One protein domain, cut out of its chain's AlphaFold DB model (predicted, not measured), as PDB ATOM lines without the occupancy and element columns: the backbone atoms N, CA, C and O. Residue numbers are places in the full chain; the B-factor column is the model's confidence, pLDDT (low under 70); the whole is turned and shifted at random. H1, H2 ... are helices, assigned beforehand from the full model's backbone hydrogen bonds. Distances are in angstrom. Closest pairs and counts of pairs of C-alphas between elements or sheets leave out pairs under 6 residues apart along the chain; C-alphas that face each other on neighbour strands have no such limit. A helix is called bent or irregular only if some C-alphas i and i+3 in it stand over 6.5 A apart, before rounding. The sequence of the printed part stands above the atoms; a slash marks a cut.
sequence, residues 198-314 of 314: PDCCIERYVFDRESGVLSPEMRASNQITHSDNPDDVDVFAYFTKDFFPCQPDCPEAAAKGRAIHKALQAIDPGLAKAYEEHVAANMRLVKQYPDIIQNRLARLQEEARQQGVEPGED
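Overview. This is residues 198 to 314 of the 314 residues of an uncharacterized protein of Clostridiales bacterium UBA9857 (UniProt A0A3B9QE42). A narrow V of two helices, H4 and the first arm of the bent helix H5, holds the short helix H3 between its open ends. H2 packs crosswise at the bend of H5 with H1 beyond it, and the second arm of H5 makes the length, its residues 294 to 299 sticking out. The 117 printed residues, all helix in class, have five named helices, H1 to H5 in order, and no named strand. The whole is loose, with a radius of gyration of the C-alphas of 17.5 A, and spans 58 by 31 by 25 A.

Along the chain. H1, residues 199 to 211, begins at C-alpha 199 (38.727, -10.730, -7.244) and is 18.1 A long. H2 is residues 216 to 225, 14.1 A, and H3 residues 235 to 238, 5.6 A. H4, residues 251 to 267, is 24.4 A long. H5, residues 269 to 306, was assigned as one helix by its hydrogen bonds but is bent: C-alphas 287 and 290 are 7.5 A apart. Its arms are H5a, residues 269 to 287, 27.6 A, and H5b, residues 290 to 306, 24.5 A, ending at C-alpha 306 (16.601, -9.369, -46.014).

Arrangement. H5 is the hub, its arms at a steep tilt of 60 degrees. H1 touches H2 with residues 205 to 209 alone, the closest C-alphas, of Asp 208 and Pro 216, being 5.6 A apart. H2 touches H5a, about perpendicular at 77 degrees, with C-alphas of Ser 221 and Lys 287 closest at 4.3 A. H3 touches H4, C-alphas of Ala 237 and Ala 254 closest at 3.8 A, and H5a, Val 235 and Ala 280 closest at 5.2 A. H4 and H5a form a hairpin, a shallow tilt of 29 degrees, opposite ways; the C-alphas of Gln 265 and Ala 272 are closest, at 4.7 A. H4 and H5b are apart. In H1, H2, H4, H5a and H5b every O i to N i+4 pair is within hydrogen-bond range; H3 is too short for one.

Size, cuts and confidence. The C-alphas farthest apart, of Ala 266 and Gly 308, are 57.6 A apart. The printed part has no cut; the link from H3 to H4, 12 residues, is long. Residues 308 to 314 have pLDDT under 70.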
ATOM      1  N   PRO A 198      35.743 -14.522  -7.856       98.25
ATOM      2  CA  PRO A 198      37.067 -14.209  -7.320       98.25
ATOM      3  C   PRO A 198      37.586 -12.854  -7.812       98.25
ATOM      4  O   PRO A 198      37.470 -12.555  -9.004       98.25
ATOM      5  N   ASP A 199      38.228 -12.079  -6.934       98.31
ATOM      6  CA  ASP A 199      38.727 -10.730  -7.244       98.31
ATOM      7  C   ASP A 199      39.691 -10.734  -8.436       98.31
ATOM      8  O   ASP A 199      39.578  -9.902  -9.336       98.31
ATOM      9  N   CYS A 200      40.583 -11.728  -8.522       98.50
ATOM     10  CA  CYS A 200      41.505 -11.851  -9.652       98.50
ATOM     11  C   CYS A 200      40.782 -12.048 -11.000       98.50
ATOM     12  O   CYS A 200      41.254 -11.581 -12.039       98.50
ATOM     13  N   CYS A 201      39.627 -12.721 -10.995       98.50
ATOM     14  CA  CYS A 201      38.804 -12.936 -12.184       98.50
ATOM     15  C   CYS A 201      38.015 -11.679 -12.547       98.50
ATOM     16  O   CYS A 201      37.927 -11.345 -13.726       98.50
ATOM     17  N   ILE A 202      37.504 -10.963 -11.542       98.25
ATOM     18  CA  ILE A 202      36.820  -9.679 -11.723       98.25
ATOM     19  C   ILE A 202      37.775  -8.660 -12.349       98.25
ATOM     20  O   ILE A 202      37.458  -8.096 -13.394       98.25
ATOM     21  N   GLU A 203      38.960  -8.461 -11.769       98.19
ATOM     22  CA  GLU A 203      39.927  -7.489 -12.289       98.19
ATOM     23  C   GLU A 203      40.386  -7.844 -13.700       98.19
ATOM     24  O   GLU A 203      40.512  -6.964 -14.553       98.19
ATOM     25  N   ARG A 204      40.570  -9.138 -13.993       97.44
ATOM     26  CA  ARG A 204      40.912  -9.556 -15.352       97.44
ATOM     27  C   ARG A 204      39.786  -9.262 -16.340       97.44
ATOM     28  O   ARG A 204      40.057  -8.737 -17.416       97.44
ATOM     29  N   TYR A 205      38.545  -9.574 -15.976       97.12
ATOM     30  CA  TYR A 205      37.377  -9.303 -16.811       97.12
ATOM     31  C   TYR A 205      37.234  -7.802 -17.107       97.12
ATOM     32  O   TYR A 205      37.010  -7.417 -18.254       97.12
ATOM     33  N   VAL A 206      37.415  -6.956 -16.088       96.44
ATOM     34  CA  VAL A 206      37.393  -5.492 -16.221       96.44
ATOM     35  C   VAL A 206      38.499  -5.012 -17.159       96.44
ATOM     36  O   VAL A 206      38.210  -4.286 -18.107       96.44
ATOM     37  N   PHE A 207      39.736  -5.478 -16.957       95.31
ATOM     38  CA  PHE A 207      40.867  -5.132 -17.818       95.31
ATOM     39  C   PHE A 207      40.606  -5.481 -19.290       95.31
ATOM     40  O   PHE A 207      40.853  -4.665 -20.178       95.31
ATOM     41  N   ASP A 208      40.084  -6.679 -19.566       93.75
ATOM     42  CA  ASP A 208      39.801  -7.109 -20.937       93.75
ATOM     43  C   ASP A 208      38.726  -6.215 -21.587       93.75
ATOM     44  O   ASP A 208      38.898  -5.775 -22.727       93.75
ATOM     45  N   ARG A 209      37.657  -5.866 -20.852       91.31
ATOM     46  CA  ARG A 209      36.597  -4.958 -21.331       91.31
ATOM     47  C   ARG A 209      37.091  -3.531 -21.590       91.31
ATOM     48  O   ARG A 209      36.633  -2.927 -22.557       91.31
ATOM     49  N   GLU A 210      37.996  -3.009 -20.761       88.25
ATOM     50  CA  GLU A 210      38.569  -1.660 -20.915       88.25
ATOM     51  C   GLU A 210      39.622  -1.587 -22.027       88.25
ATOM     52  O   GLU A 210      39.665  -0.612 -22.773       88.25
ATOM     53  N   SER A 211      40.470  -2.613 -22.156       86.06
ATOM     54  CA  SER A 211      41.580  -2.608 -23.118       86.06
ATOM     55  C   SER A 211      41.113  -2.607 -24.575       86.06
ATOM     56  O   SER A 211      41.836  -2.135 -25.452       86.06
ATOM     57  N   GLY A 212      39.943  -3.193 -24.849       78.62
ATOM     58  CA  GLY A 212      39.417  -3.377 -26.201       78.62
ATOM     59  C   GLY A 212      40.247  -4.311 -27.095       78.62
ATOM     60  O   GLY A 212      39.898  -4.482 -28.259       78.62
ATOM     61  N   VAL A 213      41.327  -4.922 -26.582       83.62
ATOM     62  CA  VAL A 213      42.232  -5.787 -27.364       83.62
ATOM     63  C   VAL A 213      41.587  -7.144 -27.635       83.62
ATOM     64  O   VAL A 213      41.544  -7.604 -28.772       83.62
ATOM     65  N   LEU A 214      41.075  -7.786 -26.586       85.38
ATOM     66  CA  LEU A 214      40.293  -9.016 -26.658       85.38
ATOM     67  C   LEU A 214      39.148  -8.910 -25.662       85.38
ATOM     68  O   LEU A 214      39.348  -8.468 -24.533       85.38
ATOM     69  N   SER A 215      37.960  -9.363 -26.056       91.06
ATOM     70  CA  SER A 215      36.874  -9.524 -25.096       91.06
ATOM     71  C   SER A 215      37.203 -10.660 -24.105       91.06
ATOM     72  O   SER A 215      37.936 -11.586 -24.472       91.06
ATOM     73  N   PRO A 216      36.664 -10.639 -22.871       93.69
ATOM     74  CA  PRO A 216      36.767 -11.747 -21.923       93.69
ATOM     75  C   PRO A 216      36.454 -13.117 -22.538       93.69
ATOM     76  O   PRO A 216      37.174 -14.078 -22.275       93.69
ATOM     77  N   GLU A 217      35.430 -13.194 -23.393       94.06
ATOM     78  CA  GLU A 217      35.030 -14.415 -24.101       94.06
ATOM     79  C   GLU A 217      36.137 -14.909 -25.039       94.06
ATOM     80  O   GLU A 217      36.535 -16.074 -24.984       94.06
ATOM     81  N   MET A 218      36.671 -14.008 -25.871       92.88
ATOM     82  CA  MET A 218      37.740 -14.322 -26.821       92.88
ATOM     83  C   MET A 218      39.025 -14.720 -26.098       92.88
ATOM     84  O   MET A 218      39.669 -15.698 -26.476       92.88
ATOM     85  N   ARG A 219      39.396 -13.997 -25.032       94.94
ATOM     86  CA  ARG A 219      40.559 -14.339 -24.206       94.94
ATOM     87  C   ARG A 219      40.398 -15.728 -23.603       94.94
ATOM     88  O   ARG A 219      41.307 -16.542 -23.736       94.94
ATOM     89  N   ALA A 220      39.287 -15.984 -22.913       94.88
ATOM     90  CA  ALA A 220      39.090 -17.240 -22.206       94.88
ATOM     91  C   ALA A 220      39.097 -18.430 -23.180       94.88
ATOM     92  O   ALA A 220      39.772 -19.422 -22.918       94.88
ATOM     93  N   SER A 221      38.446 -18.298 -24.341       94.44
ATOM     94  CA  SER A 221      38.508 -19.309 -25.404       94.44
ATOM     95  C   SER A 221      39.936 -19.527 -25.931       94.44
ATOM     96  O   SER A 221      40.391 -20.672 -26.034       94.44
ATOM     97  N   ASN A 222      40.689 -18.450 -26.191       92.94
ATOM     98  CA  ASN A 222      42.078 -18.541 -26.648       92.94
ATOM     99  C   ASN A 222      42.984 -19.236 -25.626       92.94
ATOM    100  O   ASN A 222      43.795 -20.068 -26.022       92.94
ATOM    101  N   GLN A 223      42.841 -18.930 -24.336       93.12
ATOM    102  CA  GLN A 223      43.646 -19.547 -23.282       93.12
ATOM    103  C   GLN A 223      43.347 -21.042 -23.111       93.12
ATOM    104  O   GLN A 223      44.276 -21.804 -22.878       93.12
ATOM    105  N   ILE A 224      42.090 -21.477 -23.266       92.94
ATOM    106  CA  ILE A 224      41.753 -22.912 -23.267       92.94
ATOM    107  C   ILE A 224      42.382 -23.594 -24.488       92.94
ATOM    108  O   ILE A 224      42.994 -24.651 -24.378       92.94
ATOM    109  N   THR A 225      42.222 -22.988 -25.667       89.62
ATOM    110  CA  THR A 225      42.641 -23.584 -26.945       89.62
ATOM    111  C   THR A 225      44.158 -23.700 -27.076       89.62
ATOM    112  O   THR A 225      44.637 -24.658 -27.674       89.62
ATOM    113  N   HIS A 226      44.902 -22.753 -26.504       87.75
ATOM    114  CA  HIS A 226      46.366 -22.711 -26.537       87.75
ATOM    115  C   HIS A 226      46.997 -23.085 -25.187       87.75
ATOM    116  O   HIS A 226      48.147 -22.731 -24.939       87.75
ATOM    117  N   SER A 227      46.249 -23.753 -24.305       85.62
ATOM    118  CA  SER A 227      46.828 -24.386 -23.119       85.62
ATOM    119  C   SER A 227      47.825 -25.462 -23.556       85.62
ATOM    120  O   SER A 227      47.617 -26.107 -24.584       85.62
ATOM    121  N   ASP A 228      48.882 -25.682 -22.774       77.06
ATOM    122  CA  ASP A 228      49.851 -26.755 -23.037       77.06
ATOM    123  C   ASP A 228      49.166 -28.133 -23.053       77.06
ATOM    124  O   ASP A 228      49.541 -29.005 -23.835       77.06
ATOM    125  N   ASN A 229      48.113 -28.292 -22.242       78.81
ATOM    126  CA  ASN A 229      47.234 -29.458 -22.220       78.81
ATOM    127  C   ASN A 229      45.763 -29.003 -22.258       78.81
ATOM    128  O   ASN A 229      45.123 -28.886 -21.212       78.81
ATOM    129  N   PRO A 230      45.185 -28.753 -23.447       71.38
ATOM    130  CA  PRO A 230      43.800 -28.288 -23.578       71.38
ATOM    131  C   PRO A 230      42.756 -29.258 -23.010       71.38
ATOM    132  O   PRO A 230      41.653 -28.833 -22.667       71.38
ATOM    133  N   ASP A 231      43.100 -30.545 -22.919       76.06
ATOM    134  CA  ASP A 231      42.240 -31.600 -22.371       76.06
ATOM    135  C   ASP A 231      42.366 -31.757 -20.842       76.06
ATOM    136  O   ASP A 231      41.560 -32.466 -20.245       76.06
ATOM    137  N   ASP A 232      43.339 -31.088 -20.209       84.50
ATOM    138  CA  ASP A 232      43.628 -31.171 -18.763       84.50
ATOM    139  C   ASP A 232      43.269 -29.879 -18.008       84.50
ATOM    140  O   ASP A 232      43.690 -29.657 -16.877       84.50
ATOM    141  N   VAL A 233      42.487 -28.997 -18.640       91.06
ATOM    142  CA  VAL A 233      41.988 -27.783 -17.987       91.06
ATOM    143  C   VAL A 233      41.045 -28.161 -16.842       91.06
ATOM    144  O   VAL A 233      40.096 -28.932 -17.018       91.06
ATOM    145  N   ASP A 234      41.265 -27.564 -15.675       94.94
ATOM    146  CA  ASP A 234      40.476 -27.758 -14.465       94.94
ATOM    147  C   ASP A 234      39.056 -27.208 -14.658       94.94
ATOM    148  O   ASP A 234      38.768 -26.023 -14.464       94.94
ATOM    149  N   VAL A 235      38.129 -28.095 -15.025       96.75
ATOM    150  CA  VAL A 235      36.726 -27.747 -15.303       96.75
ATOM    151  C   VAL A 235      36.042 -27.030 -14.140       96.75
ATOM    152  O   VAL A 235      35.121 -26.247 -14.367       96.75
ATOM    153  N   PHE A 236      36.502 -27.219 -12.898       98.31
ATOM    154  CA  PHE A 236      35.929 -26.531 -11.743       98.31
ATOM    155  C   PHE A 236      36.221 -25.029 -11.737       98.31
ATOM    156  O   PHE A 236      35.527 -24.295 -11.032       98.31
ATOM    157  N   ALA A 237      37.186 -24.537 -12.521       98.06
ATOM    158  CA  ALA A 237      37.374 -23.102 -12.727       98.06
ATOM    159  C   ALA A 237      36.177 -22.448 -13.445       98.06
ATOM    160  O   ALA A 237      36.002 -21.237 -13.357       98.06
ATOM    161  N   TYR A 238      35.310 -23.235 -14.088       97.75
ATOM    162  CA  TYR A 238      34.120 -22.797 -14.825       97.75
ATOM    163  C   TYR A 238      32.832 -23.095 -14.038       97.75
ATOM    164  O   TYR A 238      31.839 -23.595 -14.569       97.75
ATOM    165  N   PHE A 239      32.871 -22.805 -12.735       97.81
ATOM    166  CA  PHE A 239      31.887 -23.238 -11.732       97.81
ATOM    167  C   PHE A 239      30.464 -22.683 -11.898       97.81
ATOM    168  O   PHE A 239      29.561 -23.116 -11.187       97.81
ATOM    169  N   THR A 240      30.256 -21.706 -12.779       96.81
ATOM    170  CA  THR A 240      28.940 -21.124 -13.059       96.81
ATOM    171  C   THR A 240      28.855 -20.652 -14.507       96.81
ATOM    172  O   THR A 240      29.880 -20.346 -15.122       96.81
ATOM    173  N   LYS A 241      27.635 -20.560 -15.041       93.88
ATOM    174  CA  LYS A 241      27.346 -19.918 -16.334       93.88
ATOM    175  C   LYS A 241      27.870 -18.476 -16.409       93.88
ATOM    176  O   LYS A 241      28.013 -17.811 -15.382       93.88
ATOM    177  N   ASP A 242      28.118 -18.015 -17.639       89.88
ATOM    178  CA  ASP A 242      28.532 -16.645 -17.992       89.88
ATOM    179  C   ASP A 242      29.744 -16.112 -17.196       89.88
ATOM    180  O   ASP A 242      29.923 -14.908 -17.008       89.88
ATOM    181  N   PHE A 243      30.610 -17.023 -16.740       96.06
ATOM    182  CA  PHE A 243      31.826 -16.719 -15.996       96.06
ATOM    183  C   PHE A 243      33.080 -17.071 -16.805       96.06
ATOM    184  O   PHE A 243      33.193 -18.149 -17.387       96.06
ATOM    185  N   PHE A 244      34.053 -16.158 -16.794       96.75
ATOM    186  CA  PHE A 244      35.304 -16.274 -17.544       96.75
ATOM    187  C   PHE A 244      36.490 -16.166 -16.575       96.75
ATOM    188  O   PHE A 244      36.869 -15.046 -16.220       96.75
ATOM    189  N   PRO A 245      37.106 -17.283 -16.140       97.50
ATOM    190  CA  PRO A 245      38.204 -17.233 -15.177       97.50
ATOM    191  C   PRO A 245      39.402 -16.461 -15.750       97.50
ATOM    192  O   PRO A 245      39.575 -16.403 -16.970       97.50
ATOM    193  N   CYS A 246      40.234 -15.847 -14.899       96.94
ATOM    194  CA  CYS A 246      41.379 -15.031 -15.346       96.94
ATOM    195  C   CYS A 246      42.452 -15.827 -16.114       96.94
ATOM    196  O   CYS A 246      43.176 -15.273 -16.944       96.94
ATOM    197  N   GLN A 247      42.508 -17.129 -15.853       95.19
ATOM    198  CA  GLN A 247      43.294 -18.143 -16.547       95.19
ATOM    199  C   GLN A 247      42.519 -19.473 -16.500       95.19
ATOM    200  O   GLN A 247      41.671 -19.608 -15.611       95.19
ATOM    201  N   PRO A 248      42.795 -20.442 -17.393       94.69
ATOM    202  CA  PRO A 248      42.021 -21.684 -17.484       94.69
ATOM    203  C   PRO A 248      41.903 -22.427 -16.150       94.69
ATOM    204  O   PRO A 248      40.806 -22.796 -15.756       94.69
ATOM    205  N   ASP A 249      43.004 -22.505 -15.401       95.12
ATOM    206  CA  ASP A 249      43.087 -23.229 -14.128       95.12
ATOM    207  C   ASP A 249      43.142 -22.276 -12.929       95.12
ATOM    208  O   ASP A 249      43.930 -22.455 -11.999       95.12
ATOM    209  N   CYS A 250      42.374 -21.180 -12.964       97.62
ATOM    210  CA  CYS A 250      42.361 -20.196 -11.879       97.62
ATOM    211  C   CYS A 250      42.112 -20.882 -10.516       97.62
ATOM    212  O   CYS A 250      41.004 -21.383 -10.291       97.62
ATOM    213  N   PRO A 251      43.081 -20.869  -9.572       98.06
ATOM    214  CA  PRO A 251      42.963 -21.630  -8.331       98.06
ATOM    215  C   PRO A 251      41.780 -21.191  -7.467       98.06
ATOM    216  O   PRO A 251      41.120 -22.028  -6.855       98.06
ATOM    217  N   GLU A 252      41.482 -19.890  -7.438       98.44
ATOM    218  CA  GLU A 252      40.376 -19.333  -6.652       98.44
ATOM    219  C   GLU A 252      39.011 -19.711  -7.237       98.44
ATOM    220  O   GLU A 252      38.093 -20.076  -6.496       98.44
ATOM    221  N   ALA A 253      38.874 -19.672  -8.567       98.44
ATOM    222  CA  ALA A 253      37.655 -20.107  -9.241       98.44
ATOM    223  C   ALA A 253      37.447 -21.618  -9.068       98.44
ATOM    224  O   ALA A 253      36.368 -22.062  -8.676       98.44
ATOM    225  N   ALA A 254      38.505 -22.405  -9.264       98.50
ATOM    226  CA  ALA A 254      38.447 -23.851  -9.125       98.50
ATOM    227  C   ALA A 254      38.186 -24.298  -7.678       98.50
ATOM    228  O   ALA A 254      37.463 -25.267  -7.444       98.50
ATOM    229  N   ALA A 255      38.698 -23.563  -6.686       98.50
ATOM    230  CA  ALA A 255      38.360 -23.780  -5.283       98.50
ATOM    231  C   ALA A 255      36.859 -23.580  -5.010       98.50
ATOM    232  O   ALA A 255      36.261 -24.405  -4.316       98.50
ATOM    233  N   LYS A 256      36.229 -22.547  -5.593       98.44
ATOM    234  CA  LYS A 256      34.767 -22.357  -5.512       98.44
ATOM    235  C   LYS A 256      34.018 -23.519  -6.160       98.44
ATOM    236  O   LYS A 256      33.125 -24.085  -5.531       98.44
ATOM    237  N   GLY A 257      34.423 -23.930  -7.364       98.44
ATOM    238  CA  GLY A 257      33.814 -25.066  -8.053       98.44
ATOM    239  C   GLY A 257      33.907 -26.368  -7.257       98.44
ATOM    240  O   GLY A 257      32.898 -27.046  -7.067       98.44
ATOM    241  N   ARG A 258      35.080 -26.680  -6.699       98.62
ATOM    242  CA  ARG A 258      35.279 -27.848  -5.825       98.62
ATOM    243  C   ARG A 258      34.478 -27.774  -4.529       98.62
ATOM    244  O   ARG A 258      33.998 -28.804  -4.058       98.62
ATOM    245  N   ALA A 259      34.325 -26.586  -3.944       98.56
ATOM    246  CA  ALA A 259      33.503 -26.401  -2.752       98.56
ATOM    247  C   ALA A 259      32.026 -26.721  -3.035       98.56
ATOM    248  O   ALA A 259      31.405 -27.440  -2.252       98.56
ATOM    249  N   ILE A 260      31.500 -26.268  -4.182       98.44
ATOM    250  CA  ILE A 260      30.157 -26.628  -4.665       98.44
ATOM    251  C   ILE A 260      30.055 -28.135  -4.872       98.44
ATOM    252  O   ILE A 260      29.197 -28.768  -4.263       98.44
ATOM    253  N   HIS A 261      30.976 -28.732  -5.625       98.56
ATOM    254  CA  HIS A 261      30.986 -30.174  -5.863       98.56
ATOM    255  C   HIS A 261      30.955 -30.990  -4.562       98.56
ATOM    256  O   HIS A 261      30.108 -31.866  -4.392       98.56
ATOM    257  N   LYS A 262      31.827 -30.662  -3.599       98.56
ATOM    258  CA  LYS A 262      31.896 -31.337  -2.296       98.56
ATOM    259  C   LYS A 262      30.595 -31.196  -1.500       98.56
ATOM    260  O   LYS A 262      30.165 -32.155  -0.861       98.56
ATOM    261  N   ALA A 263      29.976 -30.017  -1.521       97.94
ATOM    262  CA  ALA A 263      28.706 -29.791  -0.839       97.94
ATOM    263  C   ALA A 263      27.563 -30.586  -1.485       97.94
ATOM    264  O   ALA A 263      26.769 -31.197  -0.771       97.94
ATOM    265  N   LEU A 264      27.515 -30.643  -2.820       97.19
ATOM    266  CA  LEU A 264      26.545 -31.456  -3.554       97.19
ATOM    267  C   LEU A 264      26.763 -32.952  -3.300       97.19
ATOM    268  O   LEU A 264      25.798 -33.670  -3.065       97.19
ATOM    269  N   GLN A 265      28.017 -33.410  -3.233       97.44
ATOM    270  CA  GLN A 265      28.361 -34.806  -2.947       97.44
ATOM    271  C   GLN A 265      27.868 -35.260  -1.569       97.44
ATOM    272  O   GLN A 265      27.446 -36.404  -1.409       97.44
ATOM    273  N   ALA A 266      27.906 -34.366  -0.577       96.06
ATOM    274  CA  ALA A 266      27.398 -34.639   0.764       96.06
ATOM    275  C   ALA A 266      25.861 -34.758   0.818       96.06
ATOM    276  O   ALA A 266      25.331 -35.339   1.764       96.06
ATOM    277  N   ILE A 267      25.152 -34.205  -0.171       94.00
ATOM    278  CA  ILE A 267      23.691 -34.284  -0.299       94.00
ATOM    279  C   ILE A 267      23.304 -35.530  -1.096       94.00
ATOM    280  O   ILE A 267      22.493 -36.331  -0.637       94.00
ATOM    281  N   ASP A 268      23.874 -35.665  -2.292       93.50
ATOM    282  CA  ASP A 268      23.590 -36.729  -3.245       93.50
ATOM    283  C   ASP A 268      24.798 -36.921  -4.189       93.50
ATOM    284  O   ASP A 268      25.117 -36.026  -4.980       93.50
ATOM    285  N   PRO A 269      25.472 -38.087  -4.164       95.25
ATOM    286  CA  PRO A 269      26.570 -38.385  -5.083       95.25
ATOM    287  C   PRO A 269      26.196 -38.263  -6.569       95.25
ATOM    288  O   PRO A 269      27.045 -37.901  -7.384       95.25
ATOM    289  N   GLY A 270      24.940 -38.539  -6.935       96.25
ATOM    290  CA  GLY A 270      24.460 -38.372  -8.308       96.25
ATOM    291  C   GLY A 270      24.427 -36.905  -8.741       96.25
ATOM    292  O   GLY A 270      24.756 -36.590  -9.884       96.25
ATOM    293  N   LEU A 271      24.109 -36.000  -7.813       95.56
ATOM    294  CA  LEU A 271      24.085 -34.560  -8.062       95.56
ATOM    295  C   LEU A 271      25.492 -33.979  -8.215       95.56
ATOM    296  O   LEU A 271      25.715 -33.132  -9.075       95.56
ATOM    297  N   ALA A 272      26.447 -34.469  -7.424       97.19
ATOM    298  CA  ALA A 272      27.862 -34.151  -7.593       97.19
ATOM    299  C   ALA A 272      28.362 -34.513  -8.998       97.19
ATOM    300  O   ALA A 272      28.910 -33.659  -9.689       97.19
ATOM    301  N   LYS A 273      28.065 -35.729  -9.468       97.75
ATOM    302  CA  LYS A 273      28.410 -36.147 -10.833       97.75
ATOM    303  C   LYS A 273      27.748 -35.266 -11.900       97.75
ATOM    304  O   LYS A 273      28.407 -34.840 -12.844       97.75
ATOM    305  N   ALA A 274      26.460 -34.952 -11.744       97.94
ATOM    306  CA  ALA A 274      25.762 -34.056 -12.667       97.94
ATOM    307  C   ALA A 274      26.389 -32.651 -12.696       97.94
ATOM    308  O   ALA A 274      26.438 -32.009 -13.744       97.94
ATOM    309  N   TYR A 275      26.903 -32.182 -11.559       98.44
ATOM    310  CA  TYR A 275      27.629 -30.924 -11.474       98.44
ATOM    311  C   TYR A 275      28.992 -30.970 -12.178       98.44
ATOM    312  O   TYR A 275      29.325 -30.017 -12.875       98.44
ATOM    313  N   GLU A 276      29.753 -32.064 -12.072       98.00
ATOM    314  CA  GLU A 276      30.997 -32.248 -12.845       98.00
ATOM    315  C   GLU A 276      30.738 -32.170 -14.357       98.00
ATOM    316  O   GLU A 276      31.428 -31.452 -15.085       98.00
ATOM    317  N   GLU A 277      29.696 -32.859 -14.831       97.88
ATOM    318  CA  GLU A 277      29.279 -32.822 -16.237       97.88
ATOM    319  C   GLU A 277      28.859 -31.407 -16.673       97.88
ATOM    320  O   GLU A 277      29.177 -30.977 -17.788       97.88
ATOM    321  N   HIS A 278      28.186 -30.677 -15.780       98.00
ATOM    322  CA  HIS A 278      27.736 -29.301 -15.986       98.00
ATOM    323  C   HIS A 278      28.897 -28.303 -16.081       98.00
ATOM    324  O   HIS A 278      28.976 -27.566 -17.061       98.00
ATOM    325  N   VAL A 279      29.857 -28.311 -15.150       97.88
ATOM    326  CA  VAL A 279      31.018 -27.397 -15.227       97.88
ATOM    327  C   VAL A 279      31.922 -27.720 -16.420       97.88
ATOM    328  O   VAL A 279      32.456 -26.815 -17.065       97.88
ATOM    329  N   ALA A 280      32.014 -28.996 -16.814       96.75
ATOM    330  CA  ALA A 280      32.672 -29.383 -18.057       96.75
ATOM    331  C   ALA A 280      31.920 -28.851 -19.294       96.75
ATOM    332  O   ALA A 280      32.547 -28.471 -20.286       96.75
ATOM    333  N   ALA A 281      30.585 -28.804 -19.258       96.44
ATOM    334  CA  ALA A 281      29.783 -28.183 -20.311       96.44
ATOM    335  C   ALA A 281      29.980 -26.661 -20.363       96.44
ATOM    336  O   ALA A 281      30.125 -26.129 -21.464       96.44
ATOM    337  N   ASN A 282      30.076 -25.987 -19.215       96.81
ATOM    338  CA  ASN A 282      30.404 -24.561 -19.143       96.81
ATOM    339  C   ASN A 282      31.775 -24.273 -19.768       96.81
ATOM    340  O   ASN A 282      31.884 -23.396 -20.619       96.81
ATOM    341  N   MET A 283      32.808 -25.051 -19.429       96.00
ATOM    342  CA  MET A 283      34.142 -24.908 -20.031       96.00
ATOM    343  C   MET A 283      34.111 -25.096 -21.560       96.00
ATOM    344  O   MET A 283      34.657 -24.276 -22.303       96.00
ATOM    345  N   ARG A 284      33.401 -26.123 -22.055       94.88
ATOM    346  CA  ARG A 284      33.213 -26.338 -23.504       94.88
ATOM    347  C   ARG A 284      32.473 -25.182 -24.173       94.88
ATOM    348  O   ARG A 284      32.858 -24.786 -25.272       94.88
ATOM    349  N   LEU A 285      31.446 -24.633 -23.527       94.50
ATOM    350  CA  LEU A 285      30.741 -23.450 -24.017       94.50
ATOM    351  C   LEU A 285      31.691 -22.250 -24.089       94.50
ATOM    352  O   LEU A 285      31.699 -21.550 -25.100       94.50
ATOM    353  N   VAL A 286      32.551 -22.066 -23.077       95.19
ATOM    354  CA  VAL A 286      33.539 -20.982 -23.077       95.19
ATOM    355  C   VAL A 286      34.477 -21.077 -24.273       95.19
ATOM    356  O   VAL A 286      34.693 -20.089 -24.976       95.19
ATOM    357  N   LYS A 287      34.968 -22.284 -24.559       93.25
ATOM    358  CA  LYS A 287      35.788 -22.565 -25.740       93.25
ATOM    359  C   LYS A 287      35.069 -22.196 -27.048       93.25
ATOM    360  O   LYS A 287      35.718 -21.700 -27.961       93.25
ATOM    361  N   GLN A 288      33.749 -22.368 -27.123       93.56
ATOM    362  CA  GLN A 288      32.936 -22.152 -28.328       93.56
ATOM    363  C   GLN A 288      32.396 -20.721 -28.509       93.56
ATOM    364  O   GLN A 288      31.871 -20.420 -29.583       93.56
ATOM    365  N   TYR A 289      32.502 -19.819 -27.519       90.06
ATOM    366  CA  TYR A 289      31.949 -18.457 -27.651       90.06
ATOM    367  C   TYR A 289      32.385 -17.702 -28.912       90.06
ATOM    368  O   TYR A 289      31.507 -17.069 -29.502       90.06
ATOM    369  N   PRO A 290      33.659 -17.741 -29.363       89.56
ATOM    370  CA  PRO A 290      34.055 -17.050 -30.590       89.56
ATOM    371  C   PRO A 290      33.185 -17.442 -31.788       89.56
ATOM    372  O   PRO A 290      32.646 -16.570 -32.472       89.56
ATOM    373  N   ASP A 291      32.957 -18.742 -31.974       91.06
ATOM    374  CA  ASP A 291      32.141 -19.269 -33.066       91.06
ATOM    375  C   ASP A 291      30.667 -18.889 -32.887       91.06
ATOM    376  O   ASP A 291      29.990 -18.505 -33.842       91.06
ATOM    377  N   ILE A 292      30.149 -18.952 -31.655       89.31
ATOM    378  CA  ILE A 292      28.766 -18.561 -31.338       89.31
ATOM    379  C   ILE A 292      28.532 -17.082 -31.673       89.31
ATOM    380  O   ILE A 292      27.523 -16.744 -32.302       89.31
ATOM    381  N   ILE A 293      29.463 -16.206 -31.287       86.06
ATOM    382  CA  ILE A 293      29.399 -14.765 -31.547       86.06
ATOM    383  C   ILE A 293      29.458 -14.504 -33.054       86.06
ATOM    384  O   ILE A 293      28.588 -13.808 -33.582       86.06
ATOM    385  N   GLN A 294      30.419 -15.101 -33.766       87.31
ATOM    386  CA  GLN A 294      30.559 -14.934 -35.216       87.31
ATOM    387  C   GLN A 294      29.315 -15.411 -35.975       87.31
ATOM    388  O   GLN A 294      28.775 -14.674 -36.802       87.31
ATOM    389  N   ASN A 295      28.793 -16.593 -35.640       89.00
ATOM    390  CA  ASN A 295      27.580 -17.134 -36.253       89.00
ATOM    391  C   ASN A 295      26.352 -16.255 -35.977       89.00
ATOM    392  O   ASN A 295      25.500 -16.063 -36.851       89.00
ATOM    393  N   ARG A 296      26.243 -15.682 -34.769       85.19
ATOM    394  CA  ARG A 296      25.155 -14.755 -34.431       85.19
ATOM    395  C   ARG A 296      25.257 -13.460 -35.231       85.19
ATOM    396  O   ARG A 296      24.229 -13.018 -35.741       85.19
ATOM    397  N   LEU A 297      26.450 -12.881 -35.356       83.81
ATOM    398  CA  LEU A 297      26.676 -11.667 -36.145       83.81
ATOM    399  C   LEU A 297      26.360 -11.897 -37.627       83.81
ATOM    400  O   LEU A 297      25.630 -11.101 -38.212       83.81
ATOM    401  N   ALA A 298      26.820 -13.011 -38.202       85.38
ATOM    402  CA  ALA A 298      26.532 -13.370 -39.589       85.38
ATOM    403  C   ALA A 298      25.020 -13.496 -39.850       85.38
ATOM    404  O   ALA A 298      24.509 -12.950 -40.826       85.38
ATOM    405  N   ARG A 299      24.277 -14.145 -38.941       85.62
ATOM    406  CA  ARG A 299      22.813 -14.240 -39.047       85.62
ATOM    407  C   ARG A 299      22.130 -12.873 -38.954       85.62
ATOM    408  O   ARG A 299      21.237 -12.606 -39.746       85.62
ATOM    409  N   LEU A 300      22.535 -12.018 -38.015       80.62
ATOM    410  CA  LEU A 300      21.949 -10.679 -37.872       80.62
ATOM    411  C   LEU A 300      22.200  -9.811 -39.114       80.62
ATOM    412  O   LEU A 300      21.315  -9.069 -39.529       80.62
ATOM    413  N   GLN A 301      23.379  -9.925 -39.729       79.81
ATOM    414  CA  GLN A 301      23.686  -9.245 -40.989       79.81
ATOM    415  C   GLN A 301      22.804  -9.745 -42.138       79.81
ATOM    416  O   GLN A 301      22.335  -8.942 -42.942       79.81
ATOM    417  N   GLU A 302      22.554 -11.050 -42.205       83.81
ATOM    418  CA  GLU A 302      21.670 -11.638 -43.211       83.81
ATOM    419  C   GLU A 302      20.207 -11.212 -43.008       83.81
ATOM    420  O   GLU A 302      19.549 -10.786 -43.956       83.81
ATOM    421  N   GLU A 303      19.710 -11.223 -41.768       79.06
ATOM    422  CA  GLU A 303      18.368 -10.732 -41.426       79.06
ATOM    423  C   GLU A 303      18.201  -9.238 -41.760       79.06
ATOM    424  O   GLU A 303      17.176  -8.847 -42.322       79.06
ATOM    425  N   ALA A 304      19.210  -8.406 -41.476       76.31
ATOM    426  CA  ALA A 304      19.201  -6.982 -41.821       76.31
ATOM    427  C   ALA A 304      19.137  -6.764 -43.343       76.31
ATOM    428  O   ALA A 304      18.297  -5.998 -43.823       76.31
ATOM    429  N   ARG A 305      19.949  -7.507 -44.113       77.19
ATOM    430  CA  ARG A 305      19.921  -7.482 -45.587       77.19
ATOM    431  C   ARG A 305      18.553  -7.868 -46.138       77.19
ATOM    432  O   ARG A 305      18.035  -7.182 -47.015       77.19
ATOM    433  N   GLN A 306      17.939  -8.923 -45.604       79.44
ATOM    434  CA  GLN A 306      16.601  -9.369 -46.014       79.44
ATOM    435  C   GLN A 306      15.506  -8.341 -45.694       79.44
ATOM    436  O   GLN A 306      14.490  -8.285 -46.384       79.44
ATOM    437  N   GLN A 307      15.715  -7.507 -44.674       72.88
ATOM    438  CA  GLN A 307      14.810  -6.422 -44.288       72.88
ATOM    439  C   GLN A 307      15.106  -5.095 -45.009       72.88
ATOM    440  O   GLN A 307      14.420  -4.106 -44.754       72.88
ATOM    441  N   GLY A 308      16.087  -5.063 -45.920       65.81
ATOM    442  CA  GLY A 308      16.469  -3.856 -46.658       65.81
ATOM    443  C   GLY A 308      17.147  -2.791 -45.792       65.81
ATOM    444  O   GLY A 308      17.126  -1.617 -46.152       65.81
ATOM    445  N   VAL A 309      17.717  -3.188 -44.651       59.59
ATOM    446  CA  VAL A 309      18.509  -2.320 -43.774       59.59
ATOM    447  C   VAL A 309      19.981  -2.571 -44.096       59.59
ATOM    448  O   VAL A 309      20.469  -3.688 -43.915       59.59
ATOM    449  N   GLU A 310      20.695  -1.564 -44.608       46.75
ATOM    450  CA  GLU A 310      22.134  -1.700 -44.844       46.75
ATOM    451  C   GLU A 310      22.866  -1.901 -43.504       46.75
ATOM    452  O   GLU A 310      22.688  -1.110 -42.574       46.75
ATOM    453  N   PRO A 311      23.685  -2.957 -43.361       40.09
ATOM    454  CA  PRO A 311      24.464  -3.164 -42.150       40.09
ATOM    455  C   PRO A 311      25.635  -2.172 -42.141       40.09
ATOM    456  O   PRO A 311      26.692  -2.472 -42.694       40.09
ATOM    457  N   GLY A 312      25.460  -0.991 -41.540       45.31
ATOM    458  CA  GLY A 312      26.570  -0.038 -41.448       45.31
ATOM    459  C   GLY A 312      26.308   1.381 -40.945       45.31
ATOM    460  O   GLY A 312      27.280   2.013 -40.549       45.31
ATOM    461  N   GLU A 313      25.075   1.891 -40.899       31.47
ATOM    462  CA  GLU A 313      24.832   3.282 -40.472       31.47
ATOM    463  C   GLU A 313      23.623   3.399 -39.527       31.47
ATOM    464  O   GLU A 313      22.476   3.388 -39.967       31.47
ATOM    465  N   ASP A 314      23.918   3.412 -38.216       36.62
ATOM    466  CA  ASP A 314      23.401   4.335 -37.172       36.62
ATOM    467  C   ASP A 314      23.934   3.957 -35.761       36.62
ATOM    468  O   ASP A 314      23.626   2.855 -35.249       36.62
TER     469      ASP A 314